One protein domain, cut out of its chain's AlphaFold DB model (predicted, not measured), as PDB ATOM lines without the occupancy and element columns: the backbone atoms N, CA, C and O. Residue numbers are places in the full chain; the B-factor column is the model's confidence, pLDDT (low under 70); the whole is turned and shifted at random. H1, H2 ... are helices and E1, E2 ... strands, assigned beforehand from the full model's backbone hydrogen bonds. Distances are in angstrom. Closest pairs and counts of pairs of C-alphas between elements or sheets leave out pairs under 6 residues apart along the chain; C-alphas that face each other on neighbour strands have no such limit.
ATOM      1  N   SER A 106     249.332 247.408 233.708       58.81
ATOM      2  CA  SER A 106     248.317 248.080 232.902       58.81
ATOM      3  C   SER A 106     247.851 247.136 231.793       58.81
ATOM      4  O   SER A 106     248.648 246.382 231.229       58.81
ATOM      5  N   THR A 107     246.561 247.173 231.453       55.69
ATOM      6  CA  THR A 107     246.057 246.501 230.246       55.69
ATOM      7  C   THR A 107     246.612 247.135 228.971       55.69
ATOM      8  O   THR A 107     246.562 246.512 227.911       55.69
ATOM      9  N   ASP A 108     247.160 248.348 229.074       56.31
ATOM     10  CA  ASP A 108     247.987 248.954 228.042       56.31
ATOM     11  C   ASP A 108     249.329 248.207 227.979       56.31
ATOM     12  O   ASP A 108     250.230 248.415 228.794       56.31
ATOM     13  N   ARG A 109     249.449 247.284 227.017       56.16
ATOM     14  CA  ARG A 109     250.640 246.450 226.755       56.16
ATOM     15  C   ARG A 109     251.828 247.261 226.212       56.16
ATOM     16  O   ARG A 109     252.733 246.700 225.599       56.16
ATOM     17  N   SER A 110     251.829 248.578 226.402       55.81
ATOM     18  CA  SER A 110     252.774 249.514 225.805       55.81
ATOM     19  C   SER A 110     254.186 249.451 226.386       55.81
ATOM     20  O   SER A 110     255.083 250.065 225.816       55.81
ATOM     21  N   TYR A 111     254.395 248.762 227.515       67.06
ATOM     22  CA  TYR A 111     255.644 248.837 228.272       67.06
ATOM     23  C   TYR A 111     256.363 247.487 228.375       67.06
ATOM     24  O   TYR A 111     255.974 246.595 229.141       67.06
ATOM     25  N   VAL A 112     257.462 247.369 227.631       70.81
ATOM     26  CA  VAL A 112     258.348 246.197 227.591       70.81
ATOM     27  C   VAL A 112     259.744 246.621 228.035       70.81
ATOM     28  O   VAL A 112     260.258 247.624 227.554       70.81
ATOM     29  N   VAL A 113     260.386 245.860 228.920       78.00
ATOM     30  CA  VAL A 113     261.794 246.062 229.288       78.00
ATOM     31  C   VAL A 113     262.652 245.032 228.567       78.00
ATOM     32  O   VAL A 113     262.525 243.837 228.794       78.00
ATOM     33  N   GLN A 114     263.554 245.478 227.706       81.62
ATOM     34  CA  GLN A 114     264.518 244.615 227.032       81.62
ATOM     35  C   GLN A 114     265.811 244.558 227.834       81.62
ATOM     36  O   GLN A 114     266.430 245.593 228.069       81.62
ATOM     37  N   ILE A 115     266.265 243.370 228.215       81.81
ATOM     38  CA  ILE A 115     267.533 243.184 228.922       81.81
ATOM     39  C   ILE A 115     268.536 242.597 227.961       81.81
ATOM     40  O   ILE A 115     268.278 241.539 227.417       81.81
ATOM     41  N   LYS A 116     269.692 243.225 227.762       82.75
ATOM     42  CA  LYS A 116     270.689 242.750 226.797       82.75
ATOM     43  C   LYS A 116     272.062 242.625 227.435       82.75
ATOM     44  O   LYS A 116     272.502 243.551 228.110       82.75
ATOM     45  N   LEU A 117     272.751 241.514 227.179       81.94
ATOM     46  CA  LEU A 117     274.153 241.310 227.543       81.94
ATOM     47  C   LEU A 117     275.009 241.381 226.275       81.94
ATOM     48  O   LEU A 117     274.818 240.587 225.361       81.94
ATOM     49  N   VAL A 118     275.942 242.326 226.209       84.25
ATOM     50  CA  VAL A 118     276.696 242.620 224.977       84.25
ATOM     51  C   VAL A 118     278.166 242.889 225.277       84.25
ATOM     52  O   VAL A 118     278.503 243.550 226.256       84.25
ATOM     53  N   GLY A 119     279.053 242.360 224.433       85.62
ATOM     54  CA  GLY A 119     280.479 242.695 224.433       85.62
ATOM     55  C   GLY A 119     280.795 243.904 223.547       85.62
ATOM     56  O   GLY A 119     279.910 244.470 222.907       85.62
ATOM     57  N   ALA A 120     282.078 244.268 223.468       83.75
ATOM     58  CA  ALA A 120     282.545 245.397 222.657       83.75
ATOM     59  C   ALA A 120     282.157 245.281 221.174       83.75
ATOM     60  O   ALA A 120     281.747 246.263 220.570       83.75
ATOM     61  N   GLU A 121     282.246 244.085 220.592       84.19
ATOM     62  CA  GLU A 121     281.875 243.852 219.194       84.19
ATOM     63  C   GLU A 121     280.379 244.079 218.947       84.19
ATOM     64  O   GLU A 121     280.017 244.853 218.066       84.19
ATOM     65  N   GLY A 122     279.516 243.509 219.795       81.06
ATOM     66  CA  GLY A 122     278.071 243.728 219.706       81.06
ATOM     67  C   GLY A 122     277.687 245.206 219.845       81.06
ATOM     68  O   GLY A 122     276.815 245.681 219.122       81.06
ATOM     69  N   LEU A 123     278.386 245.961 220.701       83.25
ATOM     70  CA  LEU A 123     278.192 247.409 220.815       83.25
ATOM     71  C   LEU A 123     278.621 248.178 219.558       83.25
ATOM     72  O   LEU A 123     277.894 249.077 219.146       83.25
ATOM     73  N   ARG A 124     279.744 247.821 218.916       87.69
ATOM     74  CA  ARG A 124     280.160 248.443 217.640       87.69
ATOM     75  C   ARG A 124     279.175 248.144 216.522       87.69
ATOM     76  O   ARG A 124     278.822 249.045 215.768       87.69
ATOM     77  N   MET A 125     278.693 246.904 216.446       81.44
ATOM     78  CA  MET A 125     277.683 246.512 215.463       81.44
ATOM     79  C   MET A 125     276.388 247.309 215.644       81.44
ATOM     80  O   MET A 125     275.795 247.760 214.666       81.44
ATOM     81  N   TRP A 126     275.953 247.523 216.887       80.88
ATOM     82  CA  TRP A 126     274.787 248.363 217.159       80.88
ATOM     83  C   TRP A 126     275.043 249.832 216.865       80.88
ATOM     84  O   TRP A 126     274.186 250.462 216.257       80.88
ATOM     85  N   ALA A 127     276.208 250.366 217.235       84.25
ATOM     86  CA  ALA A 127     276.594 251.725 216.877       84.25
ATOM     87  C   ALA A 127     276.539 251.920 215.355       84.25
ATOM     88  O   ALA A 127     275.967 252.892 214.874       84.25
ATOM     89  N   GLU A 128     277.057 250.973 214.576       85.44
ATOM     90  CA  GLU A 128     276.977 251.020 213.118       85.44
ATOM     91  C   GLU A 128     275.532 250.963 212.601       85.44
ATOM     92  O   GLU A 128     275.179 251.734 211.711       85.44
ATOM     93  N   GLY A 129     274.688 250.097 213.170       77.94
ATOM     94  CA  GLY A 129     273.263 250.039 212.837       77.94
ATOM     95  C   GLY A 129     272.538 251.357 213.124       77.94
ATOM     96  O   GLY A 129     271.817 251.853 212.266       77.94
ATOM     97  N   LEU A 130     272.792 251.960 214.287       79.00
ATOM     98  CA  LEU A 130     272.196 253.231 214.711       79.00
ATOM     99  C   LEU A 130     272.667 254.416 213.855       79.00
ATOM    100  O   LEU A 130     271.861 255.284 213.544       79.00
ATOM    101  N   ARG A 131     273.928 254.425 213.387       85.94
ATOM    102  CA  ARG A 131     274.431 255.445 212.436       85.94
ATOM    103  C   ARG A 131     273.717 255.426 211.088       85.94
ATOM    104  O   ARG A 131     273.795 256.410 210.360       85.94
ATOM    105  N   ARG A 132     273.115 254.295 210.709       81.50
ATOM    106  CA  ARG A 132     272.344 254.178 209.462       81.50
ATOM    107  C   ARG A 132     270.916 254.712 209.615       81.50
ATOM    108  O   ARG A 132     270.289 254.975 208.595       81.50
ATOM    109  N   GLY A 133     270.428 254.854 210.849       76.81
ATOM    110  CA  GLY A 133     269.180 255.545 211.174       76.81
ATOM    111  C   GLY A 133     269.419 256.992 211.623       76.81
ATOM    112  O   GLY A 133     270.516 257.528 211.477       76.81
ATOM    113  N   ASP A 134     268.395 257.603 212.221       71.44
ATOM    114  CA  ASP A 134     268.427 258.992 212.715       71.44
ATOM    115  C   ASP A 134     268.956 259.118 214.168       71.44
ATOM    116  O   ASP A 134     268.795 260.155 214.808       71.44
ATOM    117  N   ASP A 135     269.628 258.086 214.698       77.94
ATOM    118  CA  ASP A 135     270.042 257.975 216.111       77.94
ATOM    119  C   ASP A 135     271.567 258.140 216.312       77.94
ATOM    120  O   ASP A 135     272.216 257.376 217.040       77.94
ATOM    121  N   ALA A 136     272.173 259.136 215.658       81.00
ATOM    122  CA  ALA A 136     273.628 259.339 215.655       81.00
ATOM    123  C   ALA A 136     274.238 259.511 217.065       81.00
ATOM    124  O   ALA A 136     275.289 258.934 217.351       81.00
ATOM    125  N   ASP A 137     273.553 260.224 217.965       76.94
ATOM    126  CA  ASP A 137     274.011 260.443 219.346       76.94
ATOM    127  C   ASP A 137     274.057 259.128 220.145       76.94
ATOM    128  O   ASP A 137     274.990 258.857 220.907       76.94
ATOM    129  N   VAL A 138     273.060 258.260 219.939       76.81
ATOM    130  CA  VAL A 138     272.993 256.942 220.584       76.81
ATOM    131  C   VAL A 138     274.099 256.043 220.038       76.81
ATOM    132  O   VAL A 138     274.719 255.291 220.797       76.81
ATOM    133  N   ALA A 139     274.392 256.138 218.741       81.00
ATOM    134  CA  ALA A 139     275.486 255.406 218.126       81.00
ATOM    135  C   ALA A 139     276.861 255.809 218.678       81.00
ATOM    136  O   ALA A 139     277.692 254.938 218.944       81.00
ATOM    137  N   GLU A 140     277.110 257.108 218.868       84.88
ATOM    138  CA  GLU A 140     278.360 257.604 219.453       84.88
ATOM    139  C   GLU A 140     278.547 257.081 220.882       84.88
ATOM    140  O   GLU A 140     279.628 256.595 221.224       84.88
ATOM    141  N   ALA A 141     277.477 257.068 221.682       81.44
ATOM    142  CA  ALA A 141     277.507 256.489 223.021       81.44
ATOM    143  C   ALA A 141     277.873 254.992 223.000       81.44
ATOM    144  O   ALA A 141     278.742 254.562 223.760       81.44
ATOM    145  N   HIS A 142     277.270 254.196 222.107       80.94
ATOM    146  CA  HIS A 142     277.581 252.763 221.986       80.94
ATOM    147  C   HIS A 142     279.029 252.517 221.537       80.94
ATOM    148  O   HIS A 142     279.689 251.616 222.055       80.94
ATOM    149  N   GLU A 143     279.550 253.337 220.625       88.81
ATOM    150  CA  GLU A 143     280.942 253.260 220.177       88.81
ATOM    151  C   GLU A 143     281.922 253.616 221.299       88.81
ATOM    152  O   GLU A 143     282.871 252.871 221.549       88.81
ATOM    153  N   ALA A 144     281.674 254.709 222.024       87.38
ATOM    154  CA  ALA A 144     282.497 255.110 223.162       87.38
ATOM    155  C   ALA A 144     282.527 254.013 224.239       87.38
ATOM    156  O   ALA A 144     283.586 253.682 224.776       87.38
ATOM    157  N   MET A 145     281.380 253.381 224.504       83.06
ATOM    158  CA  MET A 145     281.305 252.227 225.399       83.06
ATOM    159  C   MET A 145     282.099 251.030 224.869       83.06
ATOM    160  O   MET A 145     282.838 250.403 225.626       83.06
ATOM    161  N   ALA A 146     282.000 250.724 223.574       88.62
ATOM    162  CA  ALA A 146     282.764 249.643 222.959       88.62
ATOM    163  C   ALA A 146     284.283 249.872 222.995       88.62
ATOM    164  O   ALA A 146     285.048 248.909 223.067       88.62
ATOM    165  N   GLN A 147     284.727 251.129 222.925       91.12
ATOM    166  CA  GLN A 147     286.135 251.515 223.051       91.12
ATOM    167  C   GLN A 147     286.625 251.442 224.501       91.12
ATOM    168  O   GLN A 147     287.777 251.087 224.741       91.12
ATOM    169  N   ALA A 148     285.753 251.744 225.466       87.69
ATOM    170  CA  ALA A 148     286.074 251.685 226.889       87.69
ATOM    171  C   ALA A 148     286.131 250.250 227.446       87.69
ATOM    172  O   ALA A 148     286.772 250.021 228.475       87.69
ATOM    173  N   LEU A 149     285.477 249.283 226.792       85.06
ATOM    174  CA  LEU A 149     285.487 247.884 227.219       85.06
ATOM    175  C   LEU A 149     286.847 247.221 226.994       85.06
ATOM    176  O   LEU A 149     287.376 247.180 225.882       85.06
ATOM    177  N   ARG A 150     287.375 246.597 228.048       87.69
ATOM    178  CA  ARG A 150     288.540 245.713 227.937       87.69
ATOM    179  C   ARG A 150     288.156 244.407 227.228       87.69
ATOM    180  O   ARG A 150     286.986 244.015 227.235       87.69
ATOM    181  N   PRO A 151     289.128 243.668 226.655       86.25
ATOM    182  CA  PRO A 151     288.858 242.356 226.078       86.25
ATOM    183  C   PRO A 151     288.112 241.453 227.067       86.25
ATOM    184  O   PRO A 151     288.533 241.308 228.215       86.25
ATOM    185  N   ARG A 152     287.017 240.836 226.602       79.25
ATOM    186  CA  ARG A 152     286.118 239.957 227.380       79.25
ATOM    187  C   ARG A 152     285.274 240.648 228.461       79.25
ATOM    188  O   ARG A 152     284.544 239.957 229.171       79.25
ATOM    189  N   GLU A 153     285.325 241.973 228.591       86.00
ATOM    190  CA  GLU A 153     284.301 242.694 229.351       86.00
ATOM    191  C   GLU A 153     282.983 242.720 228.584       86.00
ATOM    192  O   GLU A 153     282.941 242.735 227.352       86.00
ATOM    193  N   ARG A 154     281.894 242.711 229.349       86.00
ATOM    194  CA  ARG A 154     280.532 242.770 228.825       86.00
ATOM    195  C   ARG A 154     279.766 243.859 229.555       86.00
ATOM    196  O   ARG A 154     280.111 244.228 230.678       86.00
ATOM    197  N   VAL A 155     278.702 244.337 228.936       85.00
ATOM    198  CA  VAL A 155     277.767 245.282 229.537       85.00
ATOM    199  C   VAL A 155     276.385 244.670 229.521       85.00
ATOM    200  O   VAL A 155     275.966 244.075 228.530       85.00
ATOM    201  N   LEU A 156     275.698 244.810 230.645       86.38
ATOM    202  CA  LEU A 156     274.305 244.447 230.797       86.38
ATOM    203  C   LEU A 156     273.466 245.728 230.739       86.38
ATOM    204  O   LEU A 156     273.716 246.651 231.514       86.38
ATOM    205  N   PHE A 157     272.498 245.789 229.828       85.62
ATOM    206  CA  PHE A 157     271.588 246.919 229.637       85.62
ATOM    207  C   PHE A 157     270.153 246.505 229.897       85.62
ATOM    208  O   PHE A 157     269.770 245.387 229.574       85.62
ATOM    209  N   ALA A 158     269.357 247.428 230.421       84.00
ATOM    210  CA  ALA A 158     267.906 247.368 230.391       84.00
ATOM    211  C   ALA A 158     267.404 248.568 229.590       84.00
ATOM    212  O   ALA A 158     267.766 249.702 229.908       84.00
ATOM    213  N   LEU A 159     266.594 248.318 228.568       81.81
ATOM    214  CA  LEU A 159     266.019 249.325 227.683       81.81
ATOM    215  C   LEU A 159     264.496 249.289 227.780       81.81
ATOM    216  O   LEU A 159     263.910 248.218 227.905       81.81
ATOM    217  N   GLU A 160     263.853 250.439 227.666       79.94
ATOM    218  CA  GLU A 160     262.422 250.519 227.392       79.94
ATOM    219  C   GLU A 160     262.181 250.197 225.906       79.94
ATOM    220  O   GLU A 160     262.874 250.712 225.029       79.94
ATOM    221  N   GLY A 161     261.261 249.278 225.617       68.44
ATOM    222  CA  GLY A 161     261.118 248.640 224.310       68.44
ATOM    223  C   GLY A 161     260.591 249.555 223.207       68.44
ATOM    224  O   GLY A 161     260.928 249.332 222.044       68.44
ATOM    225  N   ARG A 162     259.803 250.583 223.542       65.25
ATOM    226  CA  ARG A 162     259.201 251.488 222.556       65.25
ATOM    227  C   ARG A 162     260.173 252.573 222.095       65.25
ATOM    228  O   ARG A 162     260.279 252.824 220.899       65.25
ATOM    229  N   HIS A 163     260.907 253.181 223.020       63.81
ATOM    230  CA  HIS A 163     261.797 254.316 222.758       63.81
ATOM    231  C   HIS A 163     263.284 253.941 222.824       63.81
ATOM    232  O   HIS A 163     264.138 254.813 222.702       63.81
ATOM    233  N   HIS A 164     263.611 252.660 223.047       67.62
ATOM    234  CA  HIS A 164     264.980 252.158 223.248       67.62
ATOM    235  C   HIS A 164     265.741 252.907 224.352       67.62
ATOM    236  O   HIS A 164     266.970 252.996 224.348       67.62
ATOM    237  N   GLN A 165     265.010 253.447 225.328       74.75
ATOM    238  CA  GLN A 165     265.584 254.310 226.342       74.75
ATOM    239  C   GLN A 165     266.295 253.495 227.414       74.75
ATOM    240  O   GLN A 165     265.727 252.560 227.974       74.75
ATOM    241  N   MET A 166     267.536 253.860 227.728       79.00
ATOM    242  CA  MET A 166     268.336 253.140 228.713       79.00
ATOM    243  C   MET A 166     267.803 253.357 230.134       79.00
ATOM    244  O   MET A 166     267.938 254.434 230.710       79.00
ATOM    245  N   LEU A 167     267.234 252.300 230.712       79.44
ATOM    246  CA  LEU A 167     266.731 252.266 232.085       79.44
ATOM    247  C   LEU A 167     267.859 251.995 233.078       79.44
ATOM    248  O   LEU A 167     267.939 252.616 234.137       79.44
ATOM    249  N   LYS A 168     268.742 251.050 232.747       85.75
ATOM    250  CA  LYS A 168     269.873 250.664 233.592       85.75
ATOM    251  C   LYS A 168     271.022 250.140 232.753       85.75
ATOM    252  O   LYS A 168     270.791 249.492 231.735       85.75
ATOM    253  N   PHE A 169     272.246 250.354 233.221       87.31
ATOM    254  CA  PHE A 169     273.415 249.666 232.693       87.31
ATOM    255  C   PHE A 169     274.322 249.183 233.827       87.31
ATOM    256  O   PHE A 169     274.343 249.757 234.918       87.31
ATOM    257  N   GLN A 170     275.059 248.103 233.581       88.06
ATOM    258  CA  GLN A 170     276.051 247.574 234.508       88.06
ATOM    259  C   GLN A 170     277.220 246.949 233.745       88.06
ATOM    260  O   GLN A 170     277.029 246.089 232.887       88.06
ATOM    261  N   MET A 171     278.440 247.342 234.110       87.00
ATOM    262  CA  MET A 171     279.664 246.695 233.636       87.00
ATOM    263  C   MET A 171     279.817 245.320 234.287       87.00
ATOM    264  O   MET A 171     279.708 245.182 235.509       87.00
ATOM    265  N   VAL A 172     280.101 244.305 233.476       85.12
ATOM    266  CA  VAL A 172     280.299 242.920 233.906       85.12
ATOM    267  C   VAL A 172     281.779 242.578 233.724       85.12
ATOM    268  O   VAL A 172     282.241 242.463 232.583       85.12
ATOM    269  N   PRO A 173     282.540 242.415 234.824       81.25
ATOM    270  CA  PRO A 173     283.949 242.044 234.745       81.25
ATOM    271  C   PRO A 173     284.144 240.713 234.003       81.25
ATOM    272  O   PRO A 173     283.279 239.839 234.114       81.25
ATOM    273  N   PRO A 174     285.297 240.480 233.347       79.12
ATOM    274  CA  PRO A 174     285.534 239.252 232.578       79.12
ATOM    275  C   PRO A 174     285.485 237.987 233.441       79.12
ATOM    276  O   PRO A 174     285.169 236.902 232.964       79.12
ATOM    277  N   THR A 175     285.796 238.128 234.730       84.25
ATOM    278  CA  THR A 175     285.798 237.038 235.710       84.25
ATOM    279  C   THR A 175     284.408 236.713 236.252       84.25
ATOM    280  O   THR A 175     284.234 235.664 236.871       84.25
ATOM    281  N   LYS A 176     283.404 237.581 236.042       85.19
ATOM    282  CA  LYS A 176     282.048 237.358 236.547       85.19
ATOM    283  C   LYS A 176     281.269 236.461 235.583       85.19
ATOM    284  O   LYS A 176     280.946 236.856 234.460       85.19
ATOM    285  N   ARG A 177     280.916 235.264 236.054       83.69
ATOM    286  CA  ARG A 177     279.879 234.425 235.438       83.69
ATOM    287  C   ARG A 177     278.520 234.939 235.908       83.69
ATOM    288  O   ARG A 177     278.322 235.088 237.108       83.69
ATOM    289  N   LEU A 178     277.637 235.277 234.971       81.38
ATOM    290  CA  LEU A 178     276.270 235.691 235.284       81.38
ATOM    291  C   LEU A 178     275.382 234.454 235.296       81.38
ATOM    292  O   LEU A 178     275.381 233.705 234.323       81.38
ATOM    293  N   GLY A 179     274.649 234.251 236.387       82.12
ATOM    294  CA  GLY A 179     273.561 233.278 236.443       82.12
ATOM    295  C   GLY A 179     272.199 233.935 236.225       82.12
ATOM    296  O   GLY A 179     272.078 235.162 236.165       82.12
ATOM    297  N   ALA A 180     271.145 233.118 236.188       77.50
ATOM    298  CA  ALA A 180     269.769 233.599 236.091       77.50
ATOM    299  C   ALA A 180     269.407 234.593 237.211       77.50
ATOM    300  O   ALA A 180     268.817 235.644 236.964       77.50
ATOM    301  N   ALA A 181     269.856 234.329 238.441       78.75
ATOM    302  CA  ALA A 181     269.634 235.225 239.571       78.75
ATOM    303  C   ALA A 181     270.275 236.615 239.380       78.75
ATOM    304  O   ALA A 181     269.680 237.613 239.785       78.75
ATOM    305  N   ASP A 182     271.450 236.707 238.744       83.12
ATOM    306  CA  ASP A 182     272.089 237.997 238.450       83.12
ATOM    307  C   ASP A 182     271.276 238.804 237.432       83.12
ATOM    308  O   ASP A 182     271.088 240.010 237.608       83.12
ATOM    309  N   LEU A 183     270.788 238.145 236.376       83.62
ATOM    310  CA  LEU A 183     269.991 238.792 235.333       83.62
ATOM    311  C   LEU A 183     268.620 239.228 235.855       83.62
ATOM    312  O   LEU A 183     268.221 240.366 235.622       83.62
ATOM    313  N   ALA A 184     267.937 238.370 236.616       82.31
ATOM    314  CA  ALA A 184     266.674 238.711 237.268       82.31
ATOM    315  C   ALA A 184     266.856 239.874 238.255       82.31
ATOM    316  O   ALA A 184     266.051 240.803 238.296       82.31
ATOM    317  N   LEU A 185     267.949 239.877 239.024       85.06
ATOM    318  CA  LEU A 185     268.270 240.980 239.924       85.06
ATOM    319  C   LEU A 185     268.479 242.290 239.160       85.06
ATOM    320  O   LEU A 185     267.935 243.320 239.555       85.06
ATOM    321  N   PHE A 186     269.242 242.259 238.068       87.75
ATOM    322  CA  PHE A 186     269.454 243.431 237.226       87.75
ATOM    323  C   PHE A 186     268.142 243.939 236.610       87.75
ATOM    324  O   PHE A 186     267.877 245.141 236.659       87.75
ATOM    325  N   ALA A 187     267.292 243.033 236.118       84.19
ATOM    326  CA  ALA A 187     265.954 243.330 235.606       84.19
ATOM    327  C   ALA A 187     265.114 244.095 236.631       84.19
ATOM    328  O   ALA A 187     264.621 245.195 236.375       84.19
ATOM    329  N   LEU A 188     265.002 243.526 237.834       83.94
ATOM    330  CA  LEU A 188     264.233 244.099 238.930       83.94
ATOM    331  C   LEU A 188     264.791 245.458 239.336       83.94
ATOM    332  O   LEU A 188     264.034 246.392 239.586       83.94
ATOM    333  N   GLN A 189     266.114 245.599 239.374       86.69
ATOM    334  CA  GLN A 189     266.744 246.878 239.664       86.69
ATOM    335  C   GLN A 189     266.488 247.922 238.580       86.69
ATOM    336  O   GLN A 189     266.417 249.098 238.918       86.69
ATOM    337  N   ALA A 190     266.392 247.534 237.309       84.44
ATOM    338  CA  ALA A 190     266.093 248.460 236.220       84.44
ATOM    339  C   ALA A 190     264.652 248.967 236.283       84.44
ATOM    340  O   ALA A 190     264.402 250.138 236.021       84.44
ATOM    341  N   ILE A 191     263.729 248.098 236.690       80.56
ATOM    342  CA  ILE A 191     262.307 248.418 236.831       80.56
ATOM    343  C   ILE A 191     262.057 249.263 238.079       80.56
ATOM    344  O   ILE A 191     261.369 250.273 238.031       80.56
ATOM    345  N   VAL A 192     262.616 248.854 239.216       82.50
ATOM    346  CA  VAL A 192     262.341 249.488 240.513       82.50
ATOM    347  C   VAL A 192     263.194 250.743 240.722       82.50
ATOM    348  O   VAL A 192     262.825 251.622 241.498       82.50
ATOM    349  N   GLN A 193     264.362 250.822 240.081       83.12
ATOM    350  CA  GLN A 193     265.293 251.949 240.171       83.12
ATOM    351  C   GLN A 193     265.946 252.240 238.812       83.12
ATOM    352  O   GLN A 193     267.151 251.984 238.642       83.12
ATOM    353  N   PRO A 194     265.173 252.777 237.852       79.31
ATOM    354  CA  PRO A 194     265.749 253.282 236.615       79.31
ATOM    355  C   PRO A 194     266.706 254.444 236.920       79.31
ATOM    356  O   PRO A 194     266.574 255.131 237.938       79.31
ATOM    357  N   HIS A 195     267.696 254.669 236.056       77.50
ATOM    358  CA  HIS A 195     268.578 255.827 236.175       77.50
ATOM    359  C   HIS A 195     267.751 257.122 236.105       77.50
ATOM    360  O   HIS A 195     267.014 257.376 235.154       77.50
ATOM    361  N   SER A 196     267.854 257.928 237.162       52.53
ATOM    362  CA  SER A 196     267.066 259.138 237.389       52.53
ATOM    363  C   SER A 196     267.390 260.228 236.367       52.53
ATOM    364  O   SER A 196     268.535 260.674 236.299       52.53
ATOM    365  N   GLY A 197     266.382 260.685 235.622       58.94
ATOM    366  CA  GLY A 197     266.485 261.820 234.694       58.94
ATOM    367  C   GLY A 197     265.722 261.643 233.380       58.94
ATOM    368  O   GLY A 197     265.554 262.606 232.643       58.94
ATOM    369  N   VAL A 198     265.236 260.437 233.098       53.09
ATOM    370  CA  VAL A 198     264.400 260.138 231.935       53.09
ATOM    371  C   VAL A 198     263.004 260.781 232.101       53.09
ATOM    372  O   VAL A 198     262.247 260.327 232.959       53.09
ATOM    373  N   PRO A 199     262.631 261.817 231.317       41.91
ATOM    374  CA  PRO A 199     261.410 262.612 231.541       41.91
ATOM    375  C   PRO A 199     260.097 261.914 231.155       41.91
ATOM    376  O   PRO A 199     259.023 262.461 231.377       41.91
ATOM    377  N   THR A 200     260.170 260.746 230.525       47.12
ATOM    378  CA  THR A 200     259.046 260.102 229.821       47.12
ATOM    379  C   THR A 200     258.479 258.889 230.546       47.12
ATOM    380  O   THR A 200     257.456 258.344 230.136       47.12
ATOM    381  N   LEU A 201     259.100 258.483 231.651       49.59
ATOM    382  CA  LEU A 201     258.536 257.486 232.544       49.59
ATOM    383  C   LEU A 201     257.639 258.232 233.531       49.59
ATOM    384  O   LEU A 201     258.121 258.747 234.534       49.59
ATOM    385  N   ASN A 202     256.326 258.236 233.302       49.75
ATOM    386  CA  ASN A 202     255.349 258.634 234.327       49.75
ATOM    387  C   ASN A 202     255.385 257.730 235.577       49.75
ATOM    388  O   ASN A 202     254.542 257.879 236.446       49.75
ATOM    389  N   MET A 203     256.388 256.855 235.721       49.34
ATOM    390  CA  MET A 203     256.808 256.242 236.978       49.34
ATOM    391  C   MET A 203     257.379 257.296 237.940       49.34
ATOM    392  O   MET A 203     258.530 257.235 238.381       49.34
ATOM    393  N   THR A 204     256.572 258.292 238.276       53.16
ATOM    394  CA  THR A 204     256.790 259.033 239.509       53.16
ATOM    395  C   THR A 204     256.557 258.063 240.673       53.16
ATOM    396  O   THR A 204     255.836 257.073 240.516       53.16
ATOM    397  N   PRO A 205     257.123 258.320 241.863       52.53
ATOM    398  CA  PRO A 205     256.698 257.620 243.075       52.53
ATOM    399  C   PRO A 205     255.168 257.614 243.270       52.53
ATOM    400  O   PRO A 205     254.659 256.740 243.968       52.53
ATOM    401  N   ASP A 206     254.462 258.554 242.630       51.81
ATOM    402  CA  ASP A 206     253.026 258.792 242.742       51.81
ATOM    403  C   ASP A 206     252.173 258.067 241.666       51.81
ATOM    404  O   ASP A 206     250.963 257.957 241.852       51.81
ATOM    405  N   ASP A 207     252.767 257.537 240.580       55.31
ATOM    406  CA  ASP A 207     252.078 256.752 239.524       55.31
ATOM    407  C   ASP A 207     252.963 255.611 238.955       55.31
ATOM    408  O   ASP A 207     253.401 255.628 237.800       55.31
ATOM    409  N   PRO A 208     253.324 254.606 239.773       57.69
ATOM    410  CA  PRO A 208     254.252 253.558 239.357       57.69
ATOM    411  C   PRO A 208     253.617 252.606 238.331       57.69
ATOM    412  O   PRO A 208     252.955 251.655 238.709       57.69
ATOM    413  N   GLN A 209     253.839 252.768 237.027       59.78
ATOM    414  CA  GLN A 209     253.398 251.751 236.061       59.78
ATOM    415  C   GLN A 209     254.242 250.471 236.160       59.78
ATOM    416  O   GLN A 209     255.472 250.517 236.224       59.78
ATOM    417  N   ARG A 210     253.586 249.303 236.154       61.44
ATOM    418  CA  ARG A 210     254.271 248.005 236.155       61.44
ATOM    419  C   ARG A 210     254.521 247.521 234.721       61.44
ATOM    420  O   ARG A 210     253.562 247.439 233.953       61.44
ATOM    421  N   PRO A 211     255.763 247.137 234.373       61.00
ATOM    422  CA  PRO A 211     256.063 246.548 233.076       61.00
ATOM    423  C   PRO A 211     255.238 245.305 232.771       61.00
ATOM    424  O   PRO A 211     255.042 244.462 233.648       61.00
ATOM    425  N   TYR A 212     254.822 245.175 231.510       54.44
ATOM    426  CA  TYR A 212     254.059 244.027 231.020       54.44
ATOM    427  C   TYR A 212     254.955 242.868 230.559       54.44
ATOM    428  O   TYR A 212     254.522 241.723 230.596       54.44
ATOM    429  N   ALA A 213     256.192 243.128 230.126       57.84
ATOM    430  CA  ALA A 213     257.091 242.061 229.688       57.84
ATOM    431  C   ALA A 213     258.564 242.411 229.906       57.84
ATOM    432  O   ALA A 213     258.969 243.567 229.769       57.84
ATOM    433  N   ILE A 214     259.369 241.388 230.198       63.78
ATOM    434  CA  ILE A 214     260.829 241.454 230.155       63.78
ATOM    435  C   ILE A 214     261.303 240.570 229.005       63.78
ATOM    436  O   ILE A 214     261.030 239.373 229.001       63.78
ATOM    437  N   TRP A 215     262.000 241.156 228.033       60.12
ATOM    438  CA  TRP A 215     262.578 240.434 226.903       60.12
ATOM    439  C   TRP A 215     264.062 240.174 227.141       60.12
ATOM    440  O   TRP A 215     264.833 241.112 227.351       60.12
ATOM    441  N   LEU A 216     264.457 238.904 227.085       61.31
ATOM    442  CA  LEU A 216     265.847 238.457 227.113       61.31
ATOM    443  C   LEU A 216     266.186 237.980 225.693       61.31
ATOM    444  O   LEU A 216     265.537 237.048 225.218       61.31
ATOM    445  N   PRO A 217     267.141 238.598 224.978       53.62
ATOM    446  CA  PRO A 217     267.546 238.137 223.669       53.62
ATOM    447  C   PRO A 217     268.228 236.791 223.862       53.62
ATOM    448  O   PRO A 217     269.350 236.715 224.350       53.62
ATOM    449  N   GLY A 218     267.523 235.728 223.494       46.28
ATOM    450  CA  GLY A 218     268.161 234.454 223.252       46.28
ATOM    451  C   GLY A 218     268.741 234.470 221.848       46.28
ATOM    452  O   GLY A 218     268.004 234.656 220.887       46.28
ATOM    453  N   ILE A 219     270.036 234.245 221.678       52.50
ATOM    454  CA  ILE A 219     270.426 233.318 220.609       52.50
ATOM    455  C   ILE A 219     270.166 231.898 221.133       52.50
ATOM    456  O   ILE A 219     269.967 231.716 222.334       52.50
ATOM    457  N   MET A 220     270.121 230.878 220.271       49.12
ATOM    458  CA  MET A 220     269.840 229.485 220.687       49.12
ATOM    459  C   MET A 220     270.698 229.017 221.885       49.12
ATOM    460  O   MET A 220     270.236 228.207 222.683       49.12
ATOM    461  N   ALA A 221     271.896 229.588 222.058       54.62
ATOM    462  CA  ALA A 221     272.805 229.318 223.171       54.62
ATOM    463  C   ALA A 221     272.364 229.882 224.545       54.62
ATOM    464  O   ALA A 221     272.770 229.343 225.569       54.62
ATOM    465  N   ASP A 222     271.523 230.922 224.598       57.78
ATOM    466  CA  ASP A 222     271.135 231.602 225.851       57.78
ATOM    467  C   ASP A 222     269.776 231.129 226.406       57.78
ATOM    468  O   ASP A 222     269.372 231.510 227.510       57.78
ATOM    469  N   ARG A 223     269.061 230.272 225.661       63.06
ATOM    470  CA  ARG A 223     267.755 229.715 226.054       63.06
ATOM    471  C   ARG A 223     267.754 229.065 227.450       63.06
ATOM    472  O   ARG A 223     266.815 229.352 228.190       63.06
ATOM    473  N   PRO A 224     268.789 228.305 227.872       70.12
ATOM    474  CA  PRO A 224     268.831 227.712 229.212       70.12
ATOM    475  C   PRO A 224     268.829 228.731 230.361       70.12
ATOM    476  O   PRO A 224     268.556 228.371 231.500       70.12
ATOM    477  N   MET A 225     269.153 230.003 230.096       70.31
ATOM    478  CA  MET A 225     269.091 231.066 231.101       70.31
ATOM    479  C   MET A 225     267.780 231.854 231.061       70.31
ATOM    480  O   MET A 225     267.382 232.397 232.087       70.31
ATOM    481  N   ALA A 226     267.114 231.942 229.909       71.44
ATOM    482  CA  ALA A 226     265.926 232.777 229.742       71.44
ATOM    483  C   ALA A 226     264.734 232.297 230.584       71.44
ATOM    484  O   ALA A 226     264.053 233.114 231.200       71.44
ATOM    485  N   GLU A 227     264.519 230.984 230.636       73.69
ATOM    486  CA  GLU A 227     263.430 230.349 231.383       73.69
ATOM    487  C   GLU A 227     263.606 230.515 232.905       73.69
ATOM    488  O   GLU A 227     262.771 231.197 233.501       73.69
ATOM    489  N   PRO A 228     264.751 230.148 233.520       72.06
ATOM    490  CA  PRO A 228     264.971 230.403 234.947       72.06
ATOM    491  C   PRO A 228     264.912 231.888 235.346       72.06
ATOM    492  O   PRO A 228     264.546 232.225 236.472       72.06
ATOM    493  N   VAL A 229     265.306 232.810 234.457       76.56
ATOM    494  CA  VAL A 229     265.139 234.255 234.704       76.56
ATOM    495  C   VAL A 229     263.662 234.637 234.654       76.56
ATOM    496  O   VAL A 229     263.211 235.400 235.510       76.56
ATOM    497  N   GLY A 230     262.925 234.104 233.677       75.31
ATOM    498  CA  GLY A 230     261.477 234.229 233.561       75.31
ATOM    499  C   GLY A 230     260.780 233.824 234.853       75.31
ATOM    500  O   GLY A 230     260.101 234.656 235.447       75.31
ATOM    501  N   ASP A 231     261.040 232.624 235.360       74.25
ATOM    502  CA  ASP A 231     260.381 232.092 236.562       74.25
ATOM    503  C   ASP A 231     260.632 232.963 237.798       74.25
ATOM    504  O   ASP A 231     259.715 233.295 238.557       74.25
ATOM    505  N   LEU A 232     261.874 233.431 237.974       75.19
ATOM    506  CA  LEU A 232     262.235 234.336 239.068       75.19
ATOM    507  C   LEU A 232     261.459 235.661 239.015       75.19
ATOM    508  O   LEU A 232     261.107 236.223 240.059       75.19
ATOM    509  N   LEU A 233     261.197 236.175 237.815       79.19
ATOM    510  CA  LEU A 233     260.462 237.419 237.589       79.19
ATOM    511  C   LEU A 233     258.942 237.208 237.658       79.19
ATOM    512  O   LEU A 233     258.249 238.034 238.261       79.19
ATOM    513  N   ALA A 234     258.438 236.085 237.142       77.25
ATOM    514  CA  ALA A 234     257.051 235.643 237.273       77.25
ATOM    515  C   ALA A 234     256.660 235.508 238.746       77.25
ATOM    516  O   ALA A 234     255.639 236.040 239.180       77.25
ATOM    517  N   GLY A 235     257.533 234.910 239.562       73.75
ATOM    518  CA  GLY A 235     257.355 234.833 241.009       73.75
ATOM    519  C   GLY A 235     257.364 236.203 241.709       73.75
ATOM    520  O   GLY A 235     256.804 236.357 242.801       73.75
ATOM    521  N   ALA A 236     257.960 237.231 241.097       72.69
ATOM    522  CA  ALA A 236     257.853 238.629 241.538       72.69
ATOM    523  C   ALA A 236     256.521 239.287 241.113       72.69
ATOM    524  O   ALA A 236     256.274 240.457 241.415       72.69
ATOM    525  N   GLY A 237     255.672 238.534 240.410       72.81
ATOM    526  CA  GLY A 237     254.411 238.928 239.796       72.81
ATOM    527  C   GLY A 237     254.571 239.705 238.488       72.81
ATOM    528  O   GLY A 237     253.581 240.249 238.001       72.81
TER     529      GLY A 237
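This is residues 106 to 237 of the 610 residues of an uncharacterized protein of Edaphochlamys debaryana (UniProt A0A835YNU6). A twisted sheet of four strands has the helix H3 packed slantwise over one face, and a second helix, H4, packs on H3 near the edge strand E4. A hairpin of two helices, H1 and H2, sits at the end of the sheet where E1 ends and E2 begins, and only grazes it. The 132 printed residues include four named helices and four named strands, in the order E1 H1 H2 E2 E3 H3 E4 H4, of mixed class, helices and strands. The mixed sheet runs E3 E2 E1 E4, with E1 and E4 parallel and the other neighbours antiparallel. The whole is compact, with a radius of gyration of the C-alphas of 15.1 A and spans of 39 by 34 by 24 A.

E1, residues 112 to 119, begins with C-alpha 112 at (258.348, 246.197, 227.591) and measures 22.6 A. H1, residues 120 to 131, measures 16.5 A, and H2, residues 136 to 148, 18.4 A. E2, residues 154 to 160, measures 19.8 A, and E3, residues 166 to 172, 16.6 A. H3, residues 180 to 192, measures 18.1 A and begins with C-alpha 180 at (269.769, 233.599, 236.091). E4, residues 213 to 215, measures 6.4 A. H4, residues 223 to 234, measures 16.6 A and ends with C-alpha 234 at (257.051, 235.643, 237.273).

The sheet is twisted, its C-alphas up to 4.2 A off its best plane. E1 and E2 are antiparallel at 162 degrees, with N 116 and O 157 2.8 A apart. E2 and E3 form an antiparallel hairpin, with N 170 and O 156 2.9 A apart. E1 and E4 are parallel at 17 degrees, with N 215 and O 113 2.8 A apart. H3 and H4 are on one face of the sheet, an arrangement of two layers. H3 has a height over the sheet of 9.0 A and lies over E2 and E1, slantwise at 47 degrees to E1 on the local plane. E3, H3 and E4 make a split strand-helix-strand unit, two strands running the same way with E2 and E1 between them, and its crossover is right-handed. H3 and H4 touch, the closest C-alphas being those of Ala 180 and Val 229, 4.9 A apart, at a steep tilt of 46 degrees, the same way. H1 and H2 touch as a helical hairpin, closest at the C-alphas of Ala 127 and Ala 139, 4.0 A apart, at a shallow tilt of 15 degrees, opposite ways. H1 and H3 are apart. In H1, H2 and H3 every O i to N i+4 pair is within hydrogen-bond range; in H4, 6 of 8 are.

The C-alphas of Thr 107 and Pro 151 are farthest apart, at 43.2 A. The printed part has no cut. The link from H3 to E4, residues 193 to 212, is long. The mean pLDDT of the printed part is 74.2; residues 106 to 111, 161 to 164 and 196 to 223 are under 70.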